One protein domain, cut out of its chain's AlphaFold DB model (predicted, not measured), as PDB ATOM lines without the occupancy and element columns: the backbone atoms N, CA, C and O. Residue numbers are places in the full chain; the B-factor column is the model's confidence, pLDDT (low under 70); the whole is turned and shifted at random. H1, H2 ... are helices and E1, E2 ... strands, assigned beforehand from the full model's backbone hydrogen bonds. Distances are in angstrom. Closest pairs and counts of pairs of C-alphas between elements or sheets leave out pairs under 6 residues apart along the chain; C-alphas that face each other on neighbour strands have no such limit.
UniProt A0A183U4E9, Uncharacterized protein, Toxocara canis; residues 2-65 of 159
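This is residues 2 to 65 of the 159 residues of an uncharacterized protein of Toxocara canis (UniProt A0A183U4E9). With little regular structure, this is a fold mostly of loops, in which the small hairpin of E1 and E2 lies nearest the middle and the short elements H1, H2 and E3 are set farther out, separate from one another. Of 64 printed residues, 23 are in two named helices and three named strands, class mixed, in the order H1 E1 E2 H2 E3. The whole is compact, radius of gyration of the C-alphas 11.8 A, spanning 32 by 28 by 19 A.

H1, residues 2 to 9, has 0 of 4 O i to N i+4 pairs and 3 of 5 O i to N i+3 pairs within hydrogen-bond range. E1, residues 23 to 26, and E2, residues 29 to 32, form an antiparallel hairpin at 148 degrees, with N 24 and O 31 2.8 A apart. H2, residues 44 to 47, too short for an O i to N i+4 pair, is apart from H1. E3, residues 55 to 57, pairs with no named strand; residues 41 to 42 pair with it, antiparallel.

H1 runs 11.8 A from C-alpha 2 at (3.264, 89.479, 16.406). E1 measures 9.7 A, E2 9.9 A, and E3 ends at C-alpha 57 (-5.986, 99.919, 1.272).

The farthest C-alphas, of Gln 45 and Tyr 65, are 33.1 A apart. The printed part has no cut. The links H1 to E1 and E2 to H2 are long. Residues 2 to 14 and 44 to 54 have pLDDT under 70.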
ATOM      1  N   ALA A   2       3.683  88.244  17.090       47.09
ATOM      2  CA  ALA A   2       3.264  89.479  16.406       47.09
ATOM      3  C   ALA A   2       2.515  90.506  17.290       47.09
ATOM      4  O   ALA A   2       2.812  91.695  17.231       47.09
ATOM      5  N   TYR A   3       1.634  90.055  18.192       47.19
ATOM      6  CA  TYR A   3       0.873  90.941  19.093       47.19
ATOM      7  C   TYR A   3       1.749  91.827  20.003       47.19
ATOM      8  O   TYR A   3       1.355  92.930  20.366       47.19
ATOM      9  N   GLY A   4       2.957  91.368  20.356       52.12
ATOM     10  CA  GLY A   4       3.880  92.134  21.202       52.12
ATOM     11  C   GLY A   4       4.533  93.321  20.490       52.12
ATOM     12  O   GLY A   4       4.886  94.293  21.150       52.12
ATOM     13  N   LEU A   5       4.670  93.261  19.159       52.78
ATOM     14  CA  LEU A   5       5.309  94.311  18.361       52.78
ATOM     15  C   LEU A   5       4.339  95.468  18.063       52.78
ATOM     16  O   LEU A   5       4.729  96.629  18.108       52.78
ATOM     17  N   GLN A   6       3.058  95.155  17.828       53.47
ATOM     18  CA  GLN A   6       2.000  96.149  17.617       53.47
ATOM     19  C   GLN A   6       1.789  97.035  18.856       53.47
ATOM     20  O   GLN A   6       1.703  98.256  18.742       53.47
ATOM     21  N   ASN A   7       1.806  96.429  20.047       53.19
ATOM     22  CA  ASN A   7       1.669  97.139  21.322       53.19
ATOM     23  C   ASN A   7       2.847  98.075  21.644       53.19
ATOM     24  O   ASN A   7       2.727  98.903  22.539       53.19
ATOM     25  N   ALA A   8       3.984  97.938  20.952       54.31
ATOM     26  CA  ALA A   8       5.152  98.799  21.135       54.31
ATOM     27  C   ALA A   8       5.138 100.045  20.227       54.31
ATOM     28  O   ALA A   8       5.887 100.983  20.484       54.31
ATOM     29  N   LEU A   9       4.321 100.042  19.165       54.06
ATOM     30  CA  LEU A   9       4.265 101.100  18.146       54.06
ATOM     31  C   LEU A   9       2.953 101.898  18.164       54.06
ATOM     32  O   LEU A   9       2.885 102.971  17.567       54.06
ATOM     33  N   ALA A  10       1.913 101.392  18.824       52.47
ATOM     34  CA  ALA A  10       0.683 102.139  19.035       52.47
ATOM     35  C   ALA A  10       0.893 103.221  20.122       52.47
ATOM     36  O   ALA A  10       1.667 102.992  21.055       52.47
ATOM     37  N   PRO A  11       0.196 104.378  20.050       53.25
ATOM     38  CA  PRO A  11       0.008 105.277  21.200       53.25
ATOM     39  C   PRO A  11      -0.481 104.488  22.426       53.25
ATOM     40  O   PRO A  11      -0.850 103.335  22.252       53.25
ATOM     41  N   ASP A  12      -0.519 105.091  23.622       57.00
ATOM     42  CA  ASP A  12      -0.982 104.529  24.918       57.00
ATOM     43  C   ASP A  12      -2.450 104.004  24.894       57.00
ATOM     44  O   ASP A  12      -3.326 104.396  25.663       57.00
ATOM     45  N   PHE A  13      -2.752 103.125  23.951       60.94
ATOM     46  CA  PHE A  13      -3.983 102.403  23.783       60.94
ATOM     47  C   PHE A  13      -3.996 101.285  24.814       60.94
ATOM     48  O   PHE A  13      -2.970 100.692  25.160       60.94
ATOM     49  N   ASP A  14      -5.193 101.013  25.314       67.81
ATOM     50  CA  ASP A  14      -5.449  99.927  26.239       67.81
ATOM     51  C   ASP A  14      -4.829  98.627  25.697       67.81
ATOM     52  O   ASP A  14      -5.204  98.144  24.629       67.81
ATOM     53  N   LYS A  15      -3.866  98.056  26.435       70.50
ATOM     54  CA  LYS A  15      -3.136  96.832  26.048       70.50
ATOM     55  C   LYS A  15      -4.055  95.618  25.872       70.50
ATOM     56  O   LYS A  15      -3.610  94.588  25.369       70.50
ATOM     57  N   SER A  16      -5.311  95.716  26.314       72.50
ATOM     58  CA  SER A  16      -6.356  94.723  26.068       72.50
ATOM     59  C   SER A  16      -6.959  94.787  24.657       72.50
ATOM     60  O   SER A  16      -7.766  93.921  24.308       72.50
ATOM     61  N   ILE A  17      -6.556  95.767  23.841       71.69
ATOM     62  CA  ILE A  17      -7.005  95.978  22.468       71.69
ATOM     63  C   ILE A  17      -5.808  95.819  21.529       71.69
ATOM     64  O   ILE A  17      -4.909  96.653  21.491       71.69
ATOM     65  N   VAL A  18      -5.819  94.759  20.725       75.94
ATOM     66  CA  VAL A  18      -4.911  94.589  19.593       75.94
ATOM     67  C   VAL A  18      -5.730  94.541  18.315       75.94
ATOM     68  O   VAL A  18      -6.444  93.577  18.040       75.94
ATOM     69  N   LEU A  19      -5.647  95.618  17.541       74.62
ATOM     70  CA  LEU A  19      -6.301  95.711  16.246       74.62
ATOM     71  C   LEU A  19      -5.442  94.982  15.217       74.62
ATOM     72  O   LEU A  19      -4.256  95.265  15.074       74.62
ATOM     73  N   SER A  20      -6.040  94.030  14.520       74.50
ATOM     74  CA  SER A  20      -5.375  93.202  13.519       74.50
ATOM     75  C   SER A  20      -6.373  92.731  12.469       74.50
ATOM     76  O   SER A  20      -7.572  92.625  12.741       74.50
ATOM     77  N   TYR A  21      -5.884  92.452  11.262       73.75
ATOM     78  CA  TYR A  21      -6.686  91.911  10.167       73.75
ATOM     79  C   TYR A  21      -6.240  90.474   9.853       73.75
ATOM     80  O   TYR A  21      -5.036  90.215   9.829       73.75
ATOM     81  N   PRO A  22      -7.167  89.522   9.623       74.81
ATOM     82  CA  PRO A  22      -8.628  89.680   9.532       74.81
ATOM     83  C   PRO A  22      -9.372  89.675  10.880       74.81
ATOM     84  O   PRO A  22     -10.572  89.950  10.916       74.81
ATOM     85  N   ASN A  23      -8.685  89.360  11.982       80.62
ATOM     86  CA  ASN A  23      -9.272  89.255  13.319       80.62
ATOM     87  C   ASN A  23      -8.577  90.210  14.280       80.62
ATOM     88  O   ASN A  23      -7.352  90.207  14.337       80.62
ATOM     89  N   SER A  24      -9.343  90.953  15.070       80.50
ATOM     90  CA  SER A  24      -8.838  91.807  16.146       80.50
ATOM     91  C   SER A  24      -9.073  91.156  17.505       80.50
ATOM     92  O   SER A  24     -10.026  90.401  17.685       80.50
ATOM     93  N   PHE A  25      -8.215  91.448  18.473       79.69
ATOM     94  CA  PHE A  25      -8.350  90.996  19.852       79.69
ATOM     95  C   PHE A  25      -8.775  92.172  20.727       79.69
ATOM     96  O   PHE A  25      -8.058  93.160  20.820       79.69
ATOM     97  N   ILE A  26      -9.949  92.095  21.348       81.69
ATOM     98  CA  ILE A  26     -10.522  93.193  22.130       81.69
ATOM     99  C   ILE A  26     -11.065  92.617  23.437       81.69
ATOM    100  O   ILE A  26     -11.905  91.719  23.419       81.69
ATOM    101  N   TYR A  27     -10.579  93.115  24.576       83.62
ATOM    102  CA  TYR A  27     -11.035  92.726  25.918       83.62
ATOM    103  C   TYR A  27     -11.069  91.207  26.171       83.62
ATOM    104  O   TYR A  27     -11.982  90.695  26.815       83.62
ATOM    105  N   GLY A  28     -10.076  90.466  25.670       79.69
ATOM    106  CA  GLY A  28     -10.013  89.011  25.857       79.69
ATOM    107  C   GLY A  28     -10.722  88.188  24.779       79.69
ATOM    108  O   GLY A  28     -10.622  86.962  24.801       79.69
ATOM    109  N   TYR A  29     -11.400  88.834  23.827       80.56
ATOM    110  CA  TYR A  29     -12.158  88.171  22.769       80.56
ATOM    111  C   TYR A  29     -11.543  88.424  21.395       80.56
ATOM    112  O   TYR A  29     -11.207  89.553  21.042       80.56
ATOM    113  N   THR A  30     -11.443  87.367  20.590       82.00
ATOM    114  CA  THR A  30     -11.064  87.469  19.177       82.00
ATOM    115  C   THR A  30     -12.311  87.735  18.343       82.00
ATOM    116  O   THR A  30     -13.215  86.902  18.292       82.00
ATOM    117  N   LEU A  31     -12.358  88.891  17.686       82.81
ATOM    118  CA  LEU A  31     -13.469  89.343  16.858       82.81
ATOM    119  C   LEU A  31     -13.038  89.417  15.385       82.81
ATOM    120  O   LEU A  31     -12.030  90.062  15.077       82.81
ATOM    121  N   PRO A  32     -13.785  88.801  14.453       83.12
ATOM    122  CA  PRO A  32     -13.518  88.943  13.029       83.12
ATOM    123  C   PRO A  32     -13.895  90.352  12.559       83.12
ATOM    124  O   PRO A  32     -15.069  90.708  12.513       83.12
ATOM    125  N   VAL A  33     -12.898  91.157  12.186       82.94
ATOM    126  CA  VAL A  33     -13.109  92.510  11.639       82.94
ATOM    127  C   VAL A  33     -13.227  92.516  10.119       82.94
ATOM    128  O   VAL A  33     -13.704  93.492   9.549       82.94
ATOM    129  N   ILE A  34     -12.869  91.406   9.468       81.38
ATOM    130  CA  ILE A  34     -13.011  91.195   8.023       81.38
ATOM    131  C   ILE A  34     -14.419  91.479   7.491       81.38
ATOM    132  O   ILE A  34     -14.560  91.931   6.364       81.38
ATOM    133  N   MET A  35     -15.465  91.279   8.298       79.88
ATOM    134  CA  MET A  35     -16.846  91.545   7.874       79.88
ATOM    135  C   MET A  35     -17.163  93.041   7.727       79.88
ATOM    136  O   MET A  35     -18.176  93.385   7.129       79.88
ATOM    137  N   ASN A  36     -16.317  93.923   8.268       85.88
ATOM    138  CA  ASN A  36     -16.509  95.373   8.222       85.88
ATOM    139  C   ASN A  36     -15.690  96.046   7.111       85.88
ATOM    140  O   ASN A  36     -16.008  97.168   6.734       85.88
ATOM    141  N   PHE A  37     -14.650  95.396   6.577       86.25
ATOM    142  CA  PHE A  37     -13.770  95.967   5.551       86.25
ATOM    143  C   PHE A  37     -14.004  95.286   4.199       86.25
ATOM    144  O   PHE A  37     -13.814  94.080   4.062       86.25
ATOM    145  N   PHE A  38     -14.386  96.064   3.187       83.12
ATOM    146  CA  PHE A  38     -14.721  95.565   1.854       83.12
ATOM    147  C   PHE A  38     -13.666  95.979   0.835       83.12
ATOM    148  O   PHE A  38     -13.237  97.135   0.802       83.12
ATOM    149  N   ALA A  39     -13.271  95.010   0.000       82.56
ATOM    150  CA  ALA A  39     -12.154  95.129  -0.937       82.56
ATOM    151  C   ALA A  39     -10.885  95.664  -0.246       82.56
ATOM    152  O   ALA A  39     -10.283  96.637  -0.686       82.56
ATOM    153  N   ALA A  40     -10.531  95.040   0.882       81.19
ATOM    154  CA  ALA A  40      -9.289  95.321   1.584       81.19
ATOM    155  C   ALA A  40      -8.111  94.669   0.846       81.19
ATOM    156  O   ALA A  40      -8.087  93.445   0.678       81.19
ATOM    157  N   GLU A  41      -7.140  95.473   0.429       80.81
ATOM    158  CA  GLU A  41      -5.858  94.987  -0.075       80.81
ATOM    159  C   GLU A  41      -4.909  94.782   1.098       80.81
ATOM    160  O   GLU A  41      -4.823  95.612   2.007       80.81
ATOM    161  N   VAL A  42      -4.223  93.641   1.097       76.50
ATOM    162  CA  VAL A  42      -3.380  93.215   2.209       76.50
ATOM    163  C   VAL A  42      -1.950  93.031   1.722       76.50
ATOM    164  O   VAL A  42      -1.714  92.346   0.728       76.50
ATOM    165  N   ASN A  43      -0.989  93.591   2.449       74.06
ATOM    166  CA  ASN A  43       0.421  93.368   2.197       74.06
ATOM    167  C   ASN A  43       0.788  91.917   2.540       74.06
ATOM    168  O   ASN A  43       0.769  91.505   3.707       74.06
ATOM    169  N   ASN A  44       1.202  91.157   1.526       66.81
ATOM    170  CA  ASN A  44       1.603  89.755   1.666       66.81
ATOM    171  C   ASN A  44       2.755  89.544   2.672       66.81
ATOM    172  O   ASN A  44       2.866  88.469   3.253       66.81
ATOM    173  N   GLN A  45       3.594  90.557   2.929       65.31
ATOM    174  CA  GLN A  45       4.705  90.463   3.888       65.31
ATOM    175  C   GLN A  45       4.242  90.418   5.351       65.31
ATOM    176  O   GLN A  45       4.949  89.884   6.205       65.31
ATOM    177  N   PHE A  46       3.055  90.954   5.645       60.25
ATOM    178  CA  PHE A  46       2.498  91.027   7.001       60.25
ATOM    179  C   PHE A  46       1.265  90.133   7.188       60.25
ATOM    180  O   PHE A  46       0.752  90.021   8.304       60.25
ATOM    181  N   GLN A  47       0.822  89.447   6.129       57.19
ATOM    182  CA  GLN A  47      -0.339  88.557   6.150       57.19
ATOM    183  C   GLN A  47      -0.165  87.387   7.133       57.19
ATOM    184  O   GLN A  47      -1.091  87.073   7.877       57.19
ATOM    185  N   GLU A  48       1.027  86.786   7.208       56.97
ATOM    186  CA  GLU A  48       1.318  85.705   8.167       56.97
ATOM    187  C   GLU A  48       1.392  86.193   9.621       56.97
ATOM    188  O   GLU A  48       1.267  85.409  10.563       56.97
ATOM    189  N   GLN A  49       1.597  87.497   9.817       57.66
ATOM    190  CA  GLN A  49       1.773  88.099  11.135       57.66
ATOM    191  C   GLN A  49       0.453  88.598  11.727       57.66
ATOM    192  O   GLN A  49       0.390  88.801  12.938       57.66
ATOM    193  N   GLY A  50      -0.595  88.761  10.906       53.75
ATOM    194  CA  GLY A  50      -1.917  89.200  11.353       53.75
ATOM    195  C   GLY A  50      -1.853  90.519  12.121       53.75
ATOM    196  O   GLY A  50      -2.375  90.599  13.222       53.75
ATOM    197  N   LEU A  51      -1.146  91.523  11.597       58.91
ATOM    198  CA  LEU A  51      -1.008  92.856  12.203       58.91
ATOM    199  C   LEU A  51      -2.020  93.835  11.580       58.91
ATOM    200  O   LEU A  51      -2.453  93.616  10.449       58.91
ATOM    201  N   ALA A  52      -2.381  94.942  12.249       54.41
ATOM    202  CA  ALA A  52      -3.193  95.991  11.585       54.41
ATOM    203  C   ALA A  52      -2.501  96.549  10.331       54.41
ATOM    204  O   ALA A  52      -3.172  96.922   9.377       54.41
ATOM    205  N   THR A  53      -1.162  96.557  10.321       56.59
ATOM    206  CA  THR A  53      -0.323  96.953   9.177       56.59
ATOM    207  C   THR A  53      -0.410  96.000   7.991       56.59
ATOM    208  O   THR A  53       0.203  96.265   6.963       56.59
ATOM    209  N   ALA A  54      -1.144  94.889   8.110       64.44
ATOM    210  CA  ALA A  54      -1.400  94.026   6.976       64.44
ATOM    211  C   ALA A  54      -2.335  94.700   5.963       64.44
ATOM    212  O   ALA A  54      -2.178  94.431   4.785       64.44
ATOM    213  N   VAL A  55      -3.258  95.582   6.366       72.38
ATOM    214  CA  VAL A  55      -4.165  96.264   5.425       72.38
ATOM    215  C   VAL A  55      -3.468  97.478   4.804       72.38
ATOM    216  O   VAL A  55      -3.096  98.406   5.518       72.38
ATOM    217  N   GLU A  56      -3.306  97.479   3.481       78.00
ATOM    218  CA  GLU A  56      -2.707  98.586   2.719       78.00
ATOM    219  C   GLU A  56      -3.754  99.591   2.251       78.00
ATOM    220  O   GLU A  56      -3.544 100.801   2.330       78.00
ATOM    221  N   SER A  57      -4.893  99.094   1.773       80.62
ATOM    222  CA  SER A  57      -5.986  99.919   1.272       80.62
ATOM    223  C   SER A  57      -7.329  99.251   1.563       80.62
ATOM    224  O   SER A  57      -7.421  98.031   1.701       80.62
ATOM    225  N   VAL A  58      -8.383 100.056   1.700       84.56
ATOM    226  CA  VAL A  58      -9.765  99.585   1.841       84.56
ATOM    227  C   VAL A  58     -10.650 100.453   0.967       84.56
ATOM    228  O   VAL A  58     -10.540 101.677   1.005       84.56
ATOM    229  N   HIS A  59     -11.554  99.828   0.217       84.31
ATOM    230  CA  HIS A  59     -12.489 100.561  -0.628       84.31
ATOM    231  C   HIS A  59     -13.719 101.061   0.136       84.31
ATOM    232  O   HIS A  59     -14.164 102.185  -0.072       84.31
ATOM    233  N   ALA A  60     -14.276 100.234   1.024       84.31
ATOM    234  CA  ALA A  60     -15.425 100.611   1.837       84.31
ATOM    235  C   ALA A  60     -15.372  99.986   3.232       84.31
ATOM    236  O   ALA A  60     -14.904  98.860   3.417       84.31
ATOM    237  N   VAL A  61     -15.902 100.718   4.210       87.25
ATOM    238  CA  VAL A  61     -16.081 100.246   5.584       87.25
ATOM    239  C   VAL A  61     -17.576 100.183   5.869       87.25
ATOM    240  O   VAL A  61     -18.256 101.203   5.768       87.25
ATOM    241  N   ALA A  62     -18.093  99.007   6.220       86.12
ATOM    242  CA  ALA A  62     -19.462  98.865   6.705       86.12
ATOM    243  C   ALA A  62     -19.464  98.691   8.219       86.12
ATOM    244  O   ALA A  62     -18.639  97.969   8.778       86.12
ATOM    245  N   ILE A  63     -20.420  99.341   8.874       86.00
ATOM    246  CA  ILE A  63     -20.619  99.234  10.315       86.00
ATOM    247  C   ILE A  63     -22.056  98.784  10.547       86.00
ATOM    248  O   ILE A  63     -23.000  99.428  10.093       86.00
ATOM    249  N   PHE A  64     -22.214  97.672  11.258       82.88
ATOM    250  CA  PHE A  64     -23.517  97.083  11.540       82.88
ATOM    251  C   PHE A  64     -23.945  97.408  12.971       82.88
ATOM    252  O   PHE A  64     -23.275  97.024  13.930       82.88
ATOM    253  N   TYR A  65     -25.087  98.079  13.117       81.94
ATOM    254  CA  TYR A  65     -25.705  98.354  14.412       81.94
ATOM    255  C   TYR A  65     -27.044  97.635  14.522       81.94
ATOM    256  O   TYR A  65     -27.918  97.793  13.675       81.94
TER     257      TYR A  65